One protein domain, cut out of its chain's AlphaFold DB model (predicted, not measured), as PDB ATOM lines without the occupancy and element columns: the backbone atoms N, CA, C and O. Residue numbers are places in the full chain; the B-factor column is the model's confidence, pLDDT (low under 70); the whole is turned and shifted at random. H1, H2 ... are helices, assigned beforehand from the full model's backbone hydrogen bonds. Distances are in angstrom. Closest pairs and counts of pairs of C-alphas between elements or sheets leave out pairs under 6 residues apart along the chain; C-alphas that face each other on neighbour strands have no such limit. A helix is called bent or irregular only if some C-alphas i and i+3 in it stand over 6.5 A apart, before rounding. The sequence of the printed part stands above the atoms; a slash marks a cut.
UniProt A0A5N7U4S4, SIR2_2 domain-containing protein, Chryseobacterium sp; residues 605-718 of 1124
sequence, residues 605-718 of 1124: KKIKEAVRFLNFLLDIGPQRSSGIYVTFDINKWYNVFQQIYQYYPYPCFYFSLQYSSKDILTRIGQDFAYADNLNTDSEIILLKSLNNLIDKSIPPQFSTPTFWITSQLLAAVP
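What this domain is: This is residues 605 to 718 of the 1124 residues of the protein "SIR2_2 domain-containing protein" of Chryseobacterium sp (UniProt A0A5N7U4S4). Three helices, H2, H3 and H4, stand side by side with their lines nearly parallel and their centres making a triangle, H3 running opposite to the other two, with H1 crossing H2 at one end of the body and the helical hairpin of H5 and H6 at the other, where H6 packs closely on H4. The short H3 lies nearest the middle, and a long link between H1 and H2 makes a small loop with a short pairing, residues 625 to 626 with residues 629 to 630. The printed part has 114 residues with six named helices, H1 to H6 in order along the chain, and no named strand; the class is all helix. It is compact, with a radius of gyration of the C-alphas of 13.5 A, and rounded, spanning 35 by 32 by 24 A.

How they stand to each other: H1, residues 607 to 620, touches H2, residues 634 to 644, with residues 607 to 613 alone; their closest C-alphas are those of Ala 610 and Val 640, 5.2 A apart. The two helices run opposite ways at a steep tilt of 59 degrees. H2 forms a helical hairpin with H3, residues 649 to 656, opposite ways at a shallow tilt of 5 degrees. They only just touch, with 3 pairs of C-alphas within 8 A, and the closest are those of Phe 641 and Cys 652, 6.3 A apart. H1 and H3 are near each other. H4, residues 662 to 674, touches H2 with residues 664 to 668 alone, running the same way at a shallow tilt of 10 degrees; the closest C-alphas, of Tyr 638 and Ile 664, are 7.6 A apart. H3 and H4 are close but not clearly touching. H5, residues 679 to 695, only just touches H3, with 3 pairs of C-alphas within 8 A; the closest are those of Pro 649 and Asp 681, 7.2 A apart. H4 and H5 only just touch, with 3 such pairs, and only at the corner by their link, where the closest C-alphas, of Phe 672 and Ser 682, are 6.7 A apart. H6, residues 700 to 713, touches H4 with 22 pairs of C-alphas within 8 A, the same way at a steep tilt of 45 degrees; the closest C-alphas, of Gly 669 and Ile 709, are 4.1 A apart. H5 and H6 form a helical hairpin, opposite ways at a steep tilt of 40 degrees; the closest C-alphas, of Leu 686 and Thr 710, are 6.0 A apart. The helix packing is only just mostly crossed, with 2 of 6 pairs at a shallow tilt. H1 is apart from H4, H5 and H6, and H2 is apart from H5 and H6. Every O i to N i+4 pair is within hydrogen-bond range in H1, H3, H4 and H5, against 5 of 7 in H2 and 6 of 10 in H6.

Where its parts are: H1 begins at C-alpha 607, (11.353, 4.207, -35.967), and is 20.1 A long from first to last C-alpha. H2 measures 15.1 A, H3 10.4 A and H4 18.0 A. H5, the longest helix by residues, measures 24.4 A and ends at C-alpha 695, (3.655, -1.653, -1.294). H6 measures 20.8 A and ends at C-alpha 713, (7.955, 13.220, -13.477); it is irregular, with C-alphas 701 and 704 at 7.1 A.

The domain as a whole: The two C-alphas farthest apart are those of Lys 605 and Asp 695, at 39.3 A. The printed part has no cut. The link from H1 to H2, residues 621 to 633, is long, and the other four links are tight. The mean pLDDT of the printed part is 93.1, and no printed residue is under 70.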
ATOM      1  N   LYS A 605      15.716   9.758 -37.884       75.62
ATOM      2  CA  LYS A 605      14.493   9.023 -37.523       75.62
ATOM      3  C   LYS A 605      14.516   7.606 -38.112       75.62
ATOM      4  O   LYS A 605      14.463   7.441 -39.329       75.62
ATOM      5  N   LYS A 606      14.583   6.602 -37.237       86.19
ATOM      6  CA  LYS A 606      14.707   5.165 -37.546       86.19
ATOM      7  C   LYS A 606      13.712   4.341 -36.723       86.19
ATOM      8  O   LYS A 606      14.057   3.384 -36.035       86.19
ATOM      9  N   ILE A 607      12.450   4.775 -36.767       88.69
ATOM     10  CA  ILE A 607      11.353   4.207 -35.967       88.69
ATOM     11  C   ILE A 607      11.156   2.725 -36.294       88.69
ATOM     12  O   ILE A 607      11.008   1.912 -35.389       88.69
ATOM     13  N   LYS A 608      11.195   2.354 -37.578       88.00
ATOM     14  CA  LYS A 608      10.966   0.969 -38.001       88.00
ATOM     15  C   LYS A 608      12.002   0.017 -37.410       88.00
ATOM     16  O   LYS A 608      11.639  -1.017 -36.865       88.00
ATOM     17  N   GLU A 609      13.276   0.372 -37.497       88.56
ATOM     18  CA  GLU A 609      14.388  -0.405 -36.958       88.56
ATOM     19  C   GLU A 609      14.307  -0.499 -35.426       88.56
ATOM     20  O   GLU A 609      14.489  -1.581 -34.869       88.56
ATOM     21  N   ALA A 610      13.938   0.593 -34.751       91.94
ATOM     22  CA  ALA A 610      13.747   0.618 -33.303       91.94
ATOM     23  C   ALA A 610      12.566  -0.253 -32.828       91.94
ATOM     24  O   ALA A 610      12.688  -0.964 -31.831       91.94
ATOM     25  N   VAL A 611      11.442  -0.270 -33.551       92.62
ATOM     26  CA  VAL A 611      10.302  -1.154 -33.238       92.62
ATOM     27  C   VAL A 611      10.641  -2.616 -33.510       92.62
ATOM     28  O   VAL A 611      10.310  -3.478 -32.702       92.62
ATOM     29  N   ARG A 612      11.360  -2.909 -34.604       92.38
ATOM     30  CA  ARG A 612      11.875  -4.262 -34.868       92.38
ATOM     31  C   ARG A 612      12.783  -4.743 -33.747       92.38
ATOM     32  O   ARG A 612      12.684  -5.898 -33.344       92.38
ATOM     33  N   PHE A 613      13.645  -3.863 -33.241       92.69
ATOM     34  CA  PHE A 613      14.485  -4.151 -32.086       92.69
ATOM     35  C   PHE A 613      13.643  -4.452 -30.844       92.69
ATOM     36  O   PHE A 613      13.874  -5.468 -30.195       92.69
ATOM     37  N   LEU A 614      12.632  -3.629 -30.549       93.88
ATOM     38  CA  LEU A 614      11.722  -3.868 -29.429       93.88
ATOM     39  C   LEU A 614      11.025  -5.230 -29.544       93.88
ATOM     40  O   LEU A 614      11.081  -6.010 -28.600       93.88
ATOM     41  N   ASN A 615      10.426  -5.555 -30.695       93.06
ATOM     42  CA  ASN A 615       9.780  -6.854 -30.900       93.06
ATOM     43  C   ASN A 615      10.774  -8.018 -30.812       93.06
ATOM     44  O   ASN A 615      10.462  -9.028 -30.187       93.06
ATOM     45  N   PHE A 616      11.995  -7.857 -31.331       92.75
ATOM     46  CA  PHE A 616      13.048  -8.861 -31.182       92.75
ATOM     47  C   PHE A 616      13.373  -9.146 -29.711       92.75
ATOM     48  O   PHE A 616      13.476 -10.313 -29.341       92.75
ATOM     49  N   LEU A 617      13.474  -8.115 -28.857       93.12
ATOM     50  CA  LEU A 617      13.659  -8.316 -27.414       93.12
ATOM     51  C   LEU A 617      12.516  -9.136 -26.813       93.12
ATOM     52  O   LEU A 617      12.745  -9.993 -25.965       93.12
ATOM     53  N   LEU A 618      11.286  -8.914 -27.267       93.56
ATOM     54  CA  LEU A 618      10.144  -9.684 -26.789       93.56
ATOM     55  C   LEU A 618      10.145 -11.118 -27.319       93.56
ATOM     56  O   LEU A 618       9.739 -12.014 -26.589       93.56
ATOM     57  N   ASP A 619      10.643 -11.380 -28.522       89.94
ATOM     58  CA  ASP A 619      10.755 -12.746 -29.037       89.94
ATOM     59  C   ASP A 619      11.755 -13.586 -28.232       89.94
ATOM     60  O   ASP A 619      11.510 -14.766 -27.975       89.94
ATOM     61  N   ILE A 620      12.858 -12.977 -27.786       90.31
ATOM     62  CA  ILE A 620      13.943 -13.669 -27.064       90.31
ATOM     63  C   ILE A 620      13.763 -13.704 -25.537       90.31
ATOM     64  O   ILE A 620      14.516 -14.402 -24.851       90.31
ATOM     65  N   GLY A 621      12.781 -12.957 -25.021       91.75
ATOM     66  CA  GLY A 621      12.460 -12.802 -23.600       91.75
ATOM     67  C   GLY A 621      12.674 -11.361 -23.105       91.75
ATOM     68  O   GLY A 621      13.691 -10.747 -23.404       91.75
ATOM     69  N   PRO A 622      11.763 -10.779 -22.309       92.12
ATOM     70  CA  PRO A 622      11.777  -9.341 -22.028       92.12
ATOM     71  C   PRO A 622      12.800  -8.917 -20.959       92.12
ATOM     72  O   PRO A 622      13.180  -7.750 -20.920       92.12
ATOM     73  N   GLN A 623      13.287  -9.830 -20.112       92.06
ATOM     74  CA  GLN A 623      14.324  -9.527 -19.118       92.06
ATOM     75  C   GLN A 623      15.710  -9.709 -19.737       92.06
ATOM     76  O   GLN A 623      16.049 -10.838 -20.078       92.06
ATOM     77  N   ARG A 624      16.485  -8.632 -19.905       91.62
ATOM     78  CA  ARG A 624      17.791  -8.579 -20.601       91.62
ATOM     79  C   ARG A 624      18.966  -8.160 -19.711       91.62
ATOM     80  O   ARG A 624      20.079  -7.965 -20.218       91.62
ATOM     81  N   SER A 625      18.730  -8.041 -18.409       85.69
ATOM     82  CA  SER A 625      19.768  -7.880 -17.394       85.69
ATOM     83  C   SER A 625      19.541  -8.825 -16.218       85.69
ATOM     84  O   SER A 625      18.407  -9.177 -15.897       85.69
ATOM     85  N   SER A 626      20.622  -9.249 -15.574       82.38
ATOM     86  CA  SER A 626      20.584  -9.967 -14.301       82.38
ATOM     87  C   SER A 626      21.891  -9.720 -13.555       82.38
ATOM     88  O   SER A 626      22.975  -9.928 -14.101       82.38
ATOM     89  N   GLY A 627      21.803  -9.230 -12.317       76.69
ATOM     90  CA  GLY A 627      22.978  -8.843 -11.535       76.69
ATOM     91  C   GLY A 627      23.859  -7.829 -12.275       76.69
ATOM     92  O   GLY A 627      23.419  -6.726 -12.594       76.69
ATOM     93  N   ILE A 628      25.110  -8.207 -12.548       71.06
ATOM     94  CA  ILE A 628      26.089  -7.381 -13.280       71.06
ATOM     95  C   ILE A 628      26.038  -7.575 -14.804       71.06
ATOM     96  O   ILE A 628      26.663  -6.809 -15.538       71.06
ATOM     97  N   TYR A 629      25.328  -8.596 -15.288       81.19
ATOM     98  CA  TYR A 629      25.264  -8.918 -16.707       81.19
ATOM     99  C   TYR A 629      24.120  -8.170 -17.377       81.19
ATOM    100  O   TYR A 629      22.970  -8.207 -16.938       81.19
ATOM    101  N   VAL A 630      24.435  -7.520 -18.493       84.25
ATOM    102  CA  VAL A 630      23.458  -6.858 -19.354       84.25
ATOM    103  C   VAL A 630      23.739  -7.265 -20.793       84.25
ATOM    104  O   VAL A 630      24.891  -7.300 -21.225       84.25
ATOM    105  N   THR A 631      22.684  -7.585 -21.541       85.06
ATOM    106  CA  THR A 631      22.814  -8.055 -22.929       85.06
ATOM    107  C   THR A 631      23.395  -6.972 -23.852       85.06
ATOM    108  O   THR A 631      24.148  -7.278 -24.772       85.06
ATOM    109  N   PHE A 632      23.064  -5.701 -23.619       88.50
ATOM    110  CA  PHE A 632      23.564  -4.554 -24.378       88.50
ATOM    111  C   PHE A 632      23.665  -3.323 -23.478       88.50
ATOM    112  O   PHE A 632      22.966  -3.224 -22.478       88.50
ATOM    113  N   ASP A 633      24.556  -2.387 -23.802       88.12
ATOM    114  CA  ASP A 633      24.754  -1.209 -22.965       88.12
ATOM    115  C   ASP A 633      23.584  -0.219 -23.067       88.12
ATOM    116  O   ASP A 633      22.864  -0.143 -24.070       88.12
ATOM    117  N   ILE A 634      23.410   0.584 -22.019       90.50
ATOM    118  CA  ILE A 634      22.295   1.527 -21.929       90.50
ATOM    119  C   ILE A 634      22.350   2.636 -22.998       90.50
ATOM    120  O   ILE A 634      21.312   3.206 -23.312       90.50
ATOM    121  N   ASN A 635      23.505   2.943 -23.609       88.75
ATOM    122  CA  ASN A 635      23.547   3.940 -24.688       88.75
ATOM    123  C   ASN A 635      22.876   3.390 -25.950       88.75
ATOM    124  O   ASN A 635      22.100   4.100 -26.591       88.75
ATOM    125  N   LYS A 636      23.106   2.106 -26.272       88.94
ATOM    126  CA  LYS A 636      22.359   1.417 -27.338       88.94
ATOM    127  C   LYS A 636      20.861   1.431 -27.045       88.94
ATOM    128  O   LYS A 636      20.080   1.749 -27.940       88.94
ATOM    129  N   TRP A 637      20.464   1.158 -25.797       92.62
ATOM    130  CA  TRP A 637      19.061   1.264 -25.388       92.62
ATOM    131  C   TRP A 637      18.511   2.679 -25.574       92.62
ATOM    132  O   TRP A 637      17.460   2.839 -26.185       92.62
ATOM    133  N   TYR A 638      19.219   3.710 -25.105       92.19
ATOM    134  CA  TYR A 638      18.772   5.098 -25.204       92.19
ATOM    135  C   TYR A 638      18.563   5.537 -26.660       92.19
ATOM    136  O   TYR A 638      17.573   6.195 -26.973       92.19
ATOM    137  N   ASN A 639      19.445   5.117 -27.571       89.31
ATOM    138  CA  ASN A 639      19.305   5.410 -28.998       89.31
ATOM    139  C   ASN A 639      18.029   4.804 -29.593       89.31
ATOM    140  O   ASN A 639      17.366   5.456 -30.398       89.31
ATOM    141  N   VAL A 640      17.670   3.583 -29.184       91.94
ATOM    142  CA  VAL A 640      16.390   2.960 -29.551       91.94
ATOM    143  C   VAL A 640      15.238   3.718 -28.892       91.94
ATOM    144  O   VAL A 640      14.340   4.177 -29.591       91.94
ATOM    145  N   PHE A 641      15.295   3.910 -27.571       94.25
ATOM    146  CA  PHE A 641      14.303   4.615 -26.758       94.25
ATOM    147  C   PHE A 641      13.892   5.953 -27.383       94.25
ATOM    148  O   PHE A 641      12.701   6.182 -27.584       94.25
ATOM    149  N   GLN A 642      14.857   6.788 -27.785       91.50
ATOM    150  CA  GLN A 642      14.610   8.097 -28.403       91.50
ATOM    151  C   GLN A 642      13.732   8.037 -29.660       91.50
ATOM    152  O   GLN A 642      13.035   9.001 -29.965       91.50
ATOM    153  N   GLN A 643      13.733   6.917 -30.389       91.88
ATOM    154  CA  GLN A 643      12.913   6.747 -31.590       91.88
ATOM    155  C   GLN A 643      11.463   6.363 -31.274       91.88
ATOM    156  O   GLN A 643      10.580   6.647 -32.082       91.88
ATOM    157  N   ILE A 644      11.212   5.687 -30.145       94.19
ATOM    158  CA  ILE A 644       9.953   4.957 -29.918       94.19
ATOM    159  C   ILE A 644       9.202   5.311 -28.629       94.19
ATOM    160  O   ILE A 644       8.026   4.971 -28.527       94.19
ATOM    161  N   TYR A 645       9.804   6.016 -27.669       95.88
ATOM    162  CA  TYR A 645       9.180   6.250 -26.356       95.88
ATOM    163  C   TYR A 645       7.867   7.044 -26.403       95.88
ATOM    164  O   TYR A 645       6.998   6.837 -25.562       95.88
ATOM    165  N   GLN A 646       7.700   7.918 -27.400       94.56
ATOM    166  CA  GLN A 646       6.463   8.677 -27.615       94.56
ATOM    167  C   GLN A 646       5.323   7.844 -28.214       94.56
ATOM    168  O   GLN A 646       4.178   8.284 -28.163       94.56
ATOM    169  N   TYR A 647       5.632   6.675 -28.780       93.06
ATOM    170  CA  TYR A 647       4.658   5.751 -29.369       93.06
ATOM    171  C   TYR A 647       4.366   4.569 -28.437       93.06
ATOM    172  O   TYR A 647       3.223   4.150 -28.312       93.06
ATOM    173  N   TYR A 648       5.397   4.059 -27.753       95.38
ATOM    174  CA  TYR A 648       5.316   2.890 -26.872       95.38
ATOM    175  C   TYR A 648       5.910   3.202 -25.483       95.38
ATOM    176  O   TYR A 648       6.952   2.645 -25.112       95.38
ATOM    177  N   PRO A 649       5.287   4.107 -24.700       96.56
ATOM    178  CA  PRO A 649       5.846   4.602 -23.440       96.56
ATOM    179  C   PRO A 649       5.994   3.511 -22.372       96.56
ATOM    180  O   PRO A 649       7.008   3.476 -21.674       96.56
ATOM    181  N   TYR A 650       5.033   2.590 -22.258       96.31
ATOM    182  CA  TYR A 650       5.029   1.550 -21.223       96.31
ATOM    183  C   TYR A 650       6.142   0.499 -21.404       96.31
ATOM    184  O   TYR A 650       6.903   0.288 -20.452       96.31
ATOM    185  N   PRO A 651       6.337  -0.104 -22.600       96.56
ATOM    186  CA  PRO A 651       7.509  -0.943 -22.850       96.56
ATOM    187  C   PRO A 651       8.820  -0.180 -22.638       96.56
ATOM    188  O   PRO A 651       9.741  -0.699 -22.010       96.56
ATOM    189  N   CYS A 652       8.899   1.067 -23.115       97.56
ATOM    190  CA  CYS A 652      10.104   1.881 -22.982       97.56
ATOM    191  C   CYS A 652      10.467   2.145 -21.518       97.56
ATOM    192  O   CYS A 652      11.640   2.062 -21.148       97.56
ATOM    193  N   PHE A 653       9.475   2.421 -20.673       97.62
ATOM    194  CA  PHE A 653       9.681   2.570 -19.239       97.62
ATOM    195  C   PHE A 653      10.168   1.254 -18.618       97.62
ATOM    196  O   PHE A 653      11.222   1.249 -17.988       97.62
ATOM    197  N   TYR A 654       9.480   0.133 -18.872       96.62
ATOM    198  CA  TYR A 654       9.847  -1.188 -18.342       96.62
ATOM    199  C   TYR A 654      11.285  -1.604 -18.695       96.62
ATOM    200  O   TYR A 654      12.051  -1.976 -17.810       96.62
ATOM    201  N   PHE A 655      11.688  -1.501 -19.965       96.62
ATOM    202  CA  PHE A 655      13.055  -1.846 -20.376       96.62
ATOM    203  C   PHE A 655      14.103  -0.896 -19.786       96.62
ATOM    204  O   PHE A 655      15.219  -1.323 -19.498       96.62
ATOM    205  N   SER A 656      13.752   0.370 -19.539       97.12
ATOM    206  CA  SER A 656      14.657   1.321 -18.882       97.12
ATOM    207  C   SER A 656      14.920   0.965 -17.415       97.12
ATOM    208  O   SER A 656      16.018   1.221 -16.927       97.12
ATOM    209  N   LEU A 657      13.973   0.316 -16.722       95.69
ATOM    210  CA  LEU A 657      14.156  -0.130 -15.331       95.69
ATOM    211  C   LEU A 657      15.244  -1.197 -15.166       95.69
ATOM    212  O   LEU A 657      15.706  -1.429 -14.055       95.69
ATOM    213  N   GLN A 658      15.667  -1.845 -16.250       93.94
ATOM    214  CA  GLN A 658      16.638  -2.939 -16.220       93.94
ATOM    215  C   GLN A 658      18.098  -2.472 -16.075       93.94
ATOM    216  O   GLN A 658      19.001  -3.309 -16.038       93.94
ATOM    217  N   TYR A 659      18.344  -1.161 -15.992       93.56
ATOM    218  CA  TYR A 659      19.676  -0.553 -15.958       93.56
ATOM    219  C   TYR A 659      19.890   0.307 -14.714       93.56
ATOM    220  O   TYR A 659      18.933   0.736 -14.091       93.56
ATOM    221  N   SER A 660      21.146   0.648 -14.402       90.38
ATOM    222  CA  SER A 660      21.527   1.405 -13.195       90.38
ATOM    223  C   SER A 660      22.205   2.762 -13.455       90.38
ATOM    224  O   SER A 660      22.653   3.417 -12.513       90.38
ATOM    225  N   SER A 661      22.287   3.229 -14.710       92.12
ATOM    226  CA  SER A 661      22.976   4.494 -15.031       92.12
ATOM    227  C   SER A 661      22.169   5.727 -14.609       92.12
ATOM    228  O   SER A 661      21.205   6.101 -15.275       92.12
ATOM    229  N   LYS A 662      22.592   6.404 -13.535       92.81
ATOM    230  CA  LYS A 662      21.919   7.605 -13.002       92.81
ATOM    231  C   LYS A 662      21.690   8.685 -14.065       92.81
ATOM    232  O   LYS A 662      20.579   9.202 -14.172       92.81
ATOM    233  N   ASP A 663      22.721   9.023 -14.838       92.81
ATOM    234  CA  ASP A 663      22.677  10.112 -15.822       92.81
ATOM    235  C   ASP A 663      21.649   9.830 -16.926       92.81
ATOM    236  O   ASP A 663      20.786  10.660 -17.213       92.81
ATOM    237  N   ILE A 664      21.682   8.623 -17.493       94.06
ATOM    238  CA  ILE A 664      20.817   8.254 -18.618       94.06
ATOM    239  C   ILE A 664      19.383   7.990 -18.152       94.06
ATOM    240  O   ILE A 664      18.444   8.385 -18.834       94.06
ATOM    241  N   LEU A 665      19.178   7.404 -16.969       96.38
ATOM    242  CA  LEU A 665      17.835   7.234 -16.401       96.38
ATOM    243  C   LEU A 665      17.199   8.580 -16.033       96.38
ATOM    244  O   LEU A 665      16.006   8.779 -16.255       96.38
ATOM    245  N   THR A 666      17.995   9.534 -15.540       95.56
ATOM    246  CA  THR A 666      17.528  10.912 -15.327       95.56
ATOM    247  C   THR A 666      17.162  11.566 -16.661       95.56
ATOM    248  O   THR A 666      16.106  12.185 -16.763       95.56
ATOM    249  N   ARG A 667      17.983  11.381 -17.706       94.88
ATOM    250  CA  ARG A 667      17.691  11.864 -19.064       94.88
ATOM    251  C   ARG A 667      16.390  11.270 -19.619       94.88
ATOM    252  O   ARG A 667      15.543  12.024 -20.084       94.88
ATOM    253  N   ILE A 668      16.184   9.960 -19.482       97.06
ATOM    254  CA  ILE A 668      14.939   9.265 -19.848       97.06
ATOM    255  C   ILE A 668      13.743   9.852 -19.087       97.06
ATOM    256  O   ILE A 668      12.727  10.177 -19.698       97.06
ATOM    257  N   GLY A 669      13.863  10.052 -17.770       97.44
ATOM    258  CA  GLY A 669      12.817  10.685 -16.961       97.44
ATOM    259  C   GLY A 669      12.474  12.101 -17.419       97.44
ATOM    260  O   GLY A 669      11.301  12.471 -17.438       97.44
ATOM    261  N   GLN A 670      13.470  12.881 -17.845       96.38
ATOM    262  CA  GLN A 670      13.257  14.201 -18.439       96.38
ATOM    263  C   GLN A 670      12.576  14.112 -19.810       96.38
ATOM    264  O   GLN A 670      11.645  14.870 -20.060       96.38
ATOM    265  N   ASP A 671      12.973  13.172 -20.671       96.25
ATOM    266  CA  ASP A 671      12.346  12.970 -21.983       96.25
ATOM    267  C   ASP A 671      10.854  12.605 -21.849       96.25
ATOM    268  O   ASP A 671      10.025  13.164 -22.573       96.25
ATOM    269  N   PHE A 672      10.488  11.764 -20.870       97.44
ATOM    270  CA  PHE A 672       9.086  11.535 -20.489       97.44
ATOM    271  C   PHE A 672       8.425  12.811 -19.958       97.44
ATOM    272  O   PHE A 672       7.372  13.215 -20.446       97.44
ATOM    273  N   ALA A 673       9.052  13.480 -18.983       96.06
ATOM    274  CA  ALA A 673       8.496  14.675 -18.355       96.06
ATOM    275  C   ALA A 673       8.264  15.822 -19.351       96.06
ATOM    276  O   ALA A 673       7.379  16.646 -19.116       96.06
ATOM    277  N   TYR A 674       9.052  15.912 -20.429       95.19
ATOM    278  CA  TYR A 674       9.030  17.017 -21.395       95.19
ATOM    279  C   TYR A 674       8.163  16.736 -22.633       95.19
ATOM    280  O   TYR A 674       7.796  17.685 -23.335       95.19
ATOM    281  N   ALA A 675       7.795  15.480 -22.890       94.56
ATOM    282  CA  ALA A 675       6.886  15.103 -23.970       94.56
ATOM    283  C   ALA A 675       5.436  15.495 -23.627       94.56
ATOM    284  O   ALA A 675       4.903  15.096 -22.596       94.56
ATOM    285  N   ASP A 676       4.779  16.308 -24.463       91.50
ATOM    286  CA  ASP A 676       3.401  16.760 -24.182       91.50
ATOM    287  C   ASP A 676       2.354  15.683 -24.463       91.50
ATOM    288  O   ASP A 676       1.352  15.592 -23.757       91.50
ATOM    289  N   ASN A 677       2.589  14.854 -25.478       93.62
ATOM    290  CA  ASN A 677       1.695  13.760 -25.844       93.62
ATOM    291  C   ASN A 677       1.659  12.640 -24.792       93.62
ATOM    292  O   ASN A 677       0.707  11.874 -24.783       93.62
ATOM    293  N   LEU A 678       2.648  12.578 -23.892       94.94
ATOM    294  CA  LEU A 678       2.762  11.560 -22.844       94.94
ATOM    295  C   LEU A 678       2.252  12.025 -21.473       94.94
ATOM    296  O   LEU A 678       2.572  11.399 -20.464       94.94
ATOM    297  N   ASN A 679       1.503  13.128 -21.375       91.94
ATOM    298  CA  ASN A 679       1.063  13.657 -20.076       91.94
ATOM    299  C   ASN A 679       0.231  12.637 -19.275       91.94
ATOM    300  O   ASN A 679       0.506  12.404 -18.096       91.94
ATOM    301  N   THR A 680      -0.754  12.009 -19.922       94.06
ATOM    302  CA  THR A 680      -1.611  10.989 -19.298       94.06
ATOM    303  C   THR A 680      -0.808   9.743 -18.936       94.06
ATOM    304  O   THR A 680      -0.915   9.241 -17.816       94.06
ATOM    305  N   ASP A 681       0.049   9.275 -19.847       94.94
ATOM    306  CA  ASP A 681       0.897   8.105 -19.615       94.94
ATOM    307  C   ASP A 681       1.870   8.342 -18.459       94.94
ATOM    308  O   ASP A 681       2.006   7.493 -17.583       94.94
ATOM    309  N   SER A 682       2.489   9.525 -18.397       95.69
ATOM    310  CA  SER A 682       3.411   9.925 -17.329       95.69
ATOM    311  C   SER A 682       2.717   9.998 -15.969       95.69
ATOM    312  O   SER A 682       3.310   9.589 -14.970       95.69
ATOM    313  N   GLU A 683       1.464  10.469 -15.911       96.44
ATOM    314  CA  GLU A 683       0.648  10.416 -14.690       96.44
ATOM    315  C   GLU A 683       0.436   8.962 -14.248       96.44
ATOM    316  O   GLU A 683       0.735   8.619 -13.103       96.44
ATOM    317  N   ILE A 684      -0.017   8.087 -15.150       96.19
ATOM    318  CA  ILE A 684      -0.271   6.672 -14.840       96.19
ATOM    319  C   ILE A 684       1.017   5.967 -14.393       96.19
ATOM    320  O   ILE A 684       1.019   5.279 -13.369       96.19
ATOM    321  N   ILE A 685       2.111   6.147 -15.136       97.12
ATOM    322  CA  ILE A 685       3.422   5.558 -14.849       97.12
ATOM    323  C   ILE A 685       3.923   6.017 -13.481       97.12
ATOM    324  O   ILE A 685       4.327   5.174 -12.677       97.12
ATOM    325  N   LEU A 686       3.859   7.321 -13.181       98.12
ATOM    326  CA  LEU A 686       4.267   7.856 -11.883       98.12
ATOM    327  C   LEU A 686       3.447   7.222 -10.758       98.12
ATOM    328  O   LEU A 686       4.019   6.642  -9.839       98.12
ATOM    329  N   LEU A 687       2.115   7.280 -10.832       97.88
ATOM    330  CA  LEU A 687       1.250   6.788  -9.757       97.88
ATOM    331  C   LEU A 687       1.427   5.283  -9.520       97.88
ATOM    332  O   LEU A 687       1.536   4.850  -8.373       97.88
ATOM    333  N   LYS A 688       1.514   4.471 -10.577       96.75
ATOM    334  CA  LYS A 688       1.769   3.030 -10.429       96.75
ATOM    335  C   LYS A 688       3.147   2.750  -9.833       96.75
ATOM    336  O   LYS A 688       3.254   1.951  -8.907       96.75
ATOM    337  N   SER A 689       4.178   3.450 -10.297       97.69
ATOM    338  CA  SER A 689       5.544   3.311  -9.780       97.69
ATOM    339  C   SER A 689       5.628   3.638  -8.289       97.69
ATOM    340  O   SER A 689       6.172   2.856  -7.512       97.69
ATOM    341  N   LEU A 690       5.033   4.760  -7.870       97.62
ATOM    342  CA  LEU A 690       5.003   5.157  -6.466       97.62
ATOM    343  C   LEU A 690       4.216   4.149  -5.611       97.62
ATOM    344  O   LEU A 690       4.666   3.824  -4.517       97.62
ATOM    345  N   ASN A 691       3.084   3.621  -6.095       96.81
ATOM    346  CA  ASN A 691       2.329   2.580  -5.380       96.81
ATOM    347  C   ASN A 691       3.180   1.322  -5.200       96.81
ATOM    348  O   ASN A 691       3.285   0.821  -4.088       96.81
ATOM    349  N   ASN A 692       3.854   0.859  -6.255       95.94
ATOM    350  CA  ASN A 692       4.674  -0.344  -6.159       95.94
ATOM    351  C   ASN A 692       5.863  -0.186  -5.204       95.94
ATOM    352  O   ASN A 692       6.198  -1.117  -4.469       95.94
ATOM    353  N   LEU A 693       6.480   1.001  -5.171       95.75
ATOM    354  CA  LEU A 693       7.500   1.337  -4.176       95.75
ATOM    355  C   LEU A 693       6.912   1.321  -2.758       95.75
ATOM    356  O   LEU A 693       7.515   0.774  -1.835       95.75
ATOM    357  N   ILE A 694       5.725   1.896  -2.560       95.94
ATOM    358  CA  ILE A 694       5.055   1.933  -1.255       95.94
ATOM    359  C   ILE A 694       4.677   0.529  -0.789       95.94
ATOM    360  O   ILE A 694       4.927   0.210   0.370       95.94
ATOM    361  N   ASP A 695       4.135  -0.316  -1.656       94.75
ATOM    362  CA  ASP A 695       3.655  -1.653  -1.294       94.75
ATOM    363  C   ASP A 695       4.774  -2.707  -1.308       94.75
ATOM    364  O   ASP A 695       4.566  -3.827  -0.850       94.75
ATOM    365  N   LYS A 696       5.989  -2.330  -1.739       91.06
ATOM    366  CA  LYS A 696       7.143  -3.228  -1.945       91.06
ATOM    367  C   LYS A 696       6.846  -4.365  -2.934       91.06
ATOM    368  O   LYS A 696       7.411  -5.445  -2.816       91.06
ATOM    369  N   SER A 697       5.968  -4.117  -3.904       93.06
ATOM    370  CA  SER A 697       5.644  -5.065  -4.977       93.06
ATOM    371  C   SER A 697       6.601  -4.977  -6.166       93.06
ATOM    372  O   SER A 697       6.600  -5.859  -7.020       93.06
ATOM    373  N   ILE A 698       7.397  -3.907  -6.263       93.81
ATOM    374  CA  ILE A 698       8.401  -3.773  -7.317       93.81
ATOM    375  C   ILE A 698       9.590  -4.718  -7.060       93.81
ATOM    376  O   ILE A 698      10.079  -4.769  -5.926       93.81
ATOM    377  N   PRO A 699      10.101  -5.423  -8.087       92.69
ATOM    378  CA  PRO A 699      11.331  -6.199  -7.972       92.69
ATOM    379  C   PRO A 699      12.498  -5.335  -7.457       92.69
ATOM    380  O   PRO A 699      12.651  -4.197  -7.924       92.69
ATOM    381  N   PRO A 700      13.340  -5.830  -6.527       90.56
ATOM    382  CA  PRO A 700      14.395  -5.029  -5.896       90.56
ATOM    383  C   PRO A 700      15.324  -4.321  -6.890       90.56
ATOM    384  O   PRO A 700      15.625  -3.139  -6.724       90.56
ATOM    385  N   GLN A 701      15.710  -5.008  -7.966       90.00
ATOM    386  CA  GLN A 701      16.580  -4.491  -9.023       90.00
ATOM    387  C   GLN A 701      15.978  -3.309  -9.804       90.00
ATOM    388  O   GLN A 701      16.717  -2.546 -10.418       90.00
ATOM    389  N   PHE A 702      14.655  -3.121  -9.762       93.88
ATOM    390  CA  PHE A 702      13.959  -2.022 -10.441       93.88
ATOM    391  C   PHE A 702      13.678  -0.824  -9.524       93.88
ATOM    392  O   PHE A 702      13.270   0.232 -10.013       93.88
ATOM    393  N   SER A 703      13.928  -0.933  -8.215       93.44
ATOM    394  CA  SER A 703      13.631   0.124  -7.238       93.44
ATOM    395  C   SER A 703      14.444   1.403  -7.488       93.44
ATOM    396  O   SER A 703      13.878   2.469  -7.746       93.44
ATOM    397  N   THR A 704      15.776   1.299  -7.495       93.44
ATOM    398  CA  THR A 704      16.676   2.441  -7.718       93.44
ATOM    399  C   THR A 704      16.443   3.118  -9.080       93.44
ATOM    400  O   THR A 704      16.290   4.342  -9.114       93.44
ATOM    401  N   PRO A 705      16.316   2.379 -10.203       95.75
ATOM    402  CA  PRO A 705      15.974   2.968 -11.501       95.75
ATOM    403  C   PRO A 705      14.638   3.716 -11.497       95.75
ATOM    404  O   PRO A 705      14.528   4.798 -12.079       95.75
ATOM    405  N   THR A 706      13.642   3.182 -10.784       97.00
ATOM    406  CA  THR A 706      12.328   3.819 -10.650       97.00
ATOM    407  C   THR A 706      12.440   5.181  -9.975       97.00
ATOM    408  O   THR A 706      11.858   6.145 -10.475       97.00
ATOM    409  N   PHE A 707      13.212   5.310  -8.891       96.38
ATOM    410  CA  PHE A 707      13.429   6.604  -8.231       96.38
ATOM    411  C   PHE A 707      14.070   7.635  -9.169       96.38
ATOM    412  O   PHE A 707      13.614   8.780  -9.216       96.38
ATOM    413  N   TRP A 708      15.072   7.235  -9.959       96.00
ATOM    414  CA  TRP A 708      15.732   8.146 -10.897       96.00
ATOM    415  C   TRP A 708      14.777   8.685 -11.958       96.00
ATOM    416  O   TRP A 708      14.679   9.903 -12.115       96.00
ATOM    417  N   ILE A 709      14.020   7.812 -12.629       97.38
ATOM    418  CA  ILE A 709      13.089   8.232 -13.686       97.38
ATOM    419  C   ILE A 709      11.929   9.048 -13.088       97.38
ATOM    420  O   ILE A 709      11.627  10.147 -13.558       97.38
ATOM    421  N   THR A 710      11.288   8.547 -12.024       97.44
ATOM    422  CA  THR A 710      10.080   9.173 -11.453       97.44
ATOM    423  C   THR A 710      10.345  10.512 -10.776       97.44
ATOM    424  O   THR A 710       9.452  11.357 -10.781       97.44
ATOM    425  N   SER A 711      11.565  10.760 -10.276       96.25
ATOM    426  CA  SER A 711      11.950  12.063  -9.709       96.25
ATOM    427  C   SER A 711      11.690  13.224 -10.674       96.25
ATOM    428  O   SER A 711      11.247  14.295 -10.263       96.25
ATOM    429  N   GLN A 712      11.890  12.993 -11.974       96.38
ATOM    430  CA  GLN A 712      11.705  14.001 -13.016       96.38
ATOM    431  C   GLN A 712      10.222  14.207 -13.360       96.38
ATOM    432  O   GLN A 712       9.806  15.319 -13.691       96.38
ATOM    433  N   LEU A 713       9.397  13.162 -13.217       97.44
ATOM    434  CA  LEU A 713       7.955  13.220 -13.477       97.44
ATOM    435  C   LEU A 713       7.196  14.041 -12.423       97.44
ATOM    436  O   LEU A 713       6.152  14.609 -12.743       97.44
ATOM    437  N   LEU A 714       7.728  14.178 -11.199       96.94
ATOM    438  CA  LEU A 714       7.133  15.002 -10.131       96.94
ATOM    439  C   LEU A 714       6.947  16.467 -10.552       96.94
ATOM    440  O   LEU A 714       6.015  17.133 -10.102       96.94
ATOM    441  N   ALA A 715       7.810  16.974 -11.437       94.94
ATOM    442  CA  ALA A 715       7.690  18.325 -11.971       94.94
ATOM    443  C   ALA A 715       6.563  18.462 -13.010       94.94
ATOM    444  O   ALA A 715       6.019  19.555 -13.159       94.94
ATOM    445  N   ALA A 716       6.235  17.390 -13.738       95.00
ATOM    446  CA  ALA A 716       5.300  17.388 -14.869       95.00
ATOM    447  C   ALA A 716       3.876  16.958 -14.491       95.00
ATOM    448  O   ALA A 716       2.914  17.471 -15.055       95.00
ATOM    449  N   VAL A 717       3.730  16.038 -13.537       96.12
ATOM    450  CA  VAL A 717       2.421  15.543 -13.093       96.12
ATOM    451  C   VAL A 717       1.868  16.459 -11.996       96.12
ATOM    452  O   VAL A 717       2.607  16.771 -11.057       96.12
ATOM    453  N   PRO A 718       0.586  16.876 -12.042       95.06
ATOM    454  CA  PRO A 718       0.006  17.760 -11.033       95.06
ATOM    455  C   PRO A 718       0.211  17.247  -9.602       95.06
ATOM    456  O   PRO A 718      -0.171  16.121  -9.282       95.06
TER     457      PRO A 718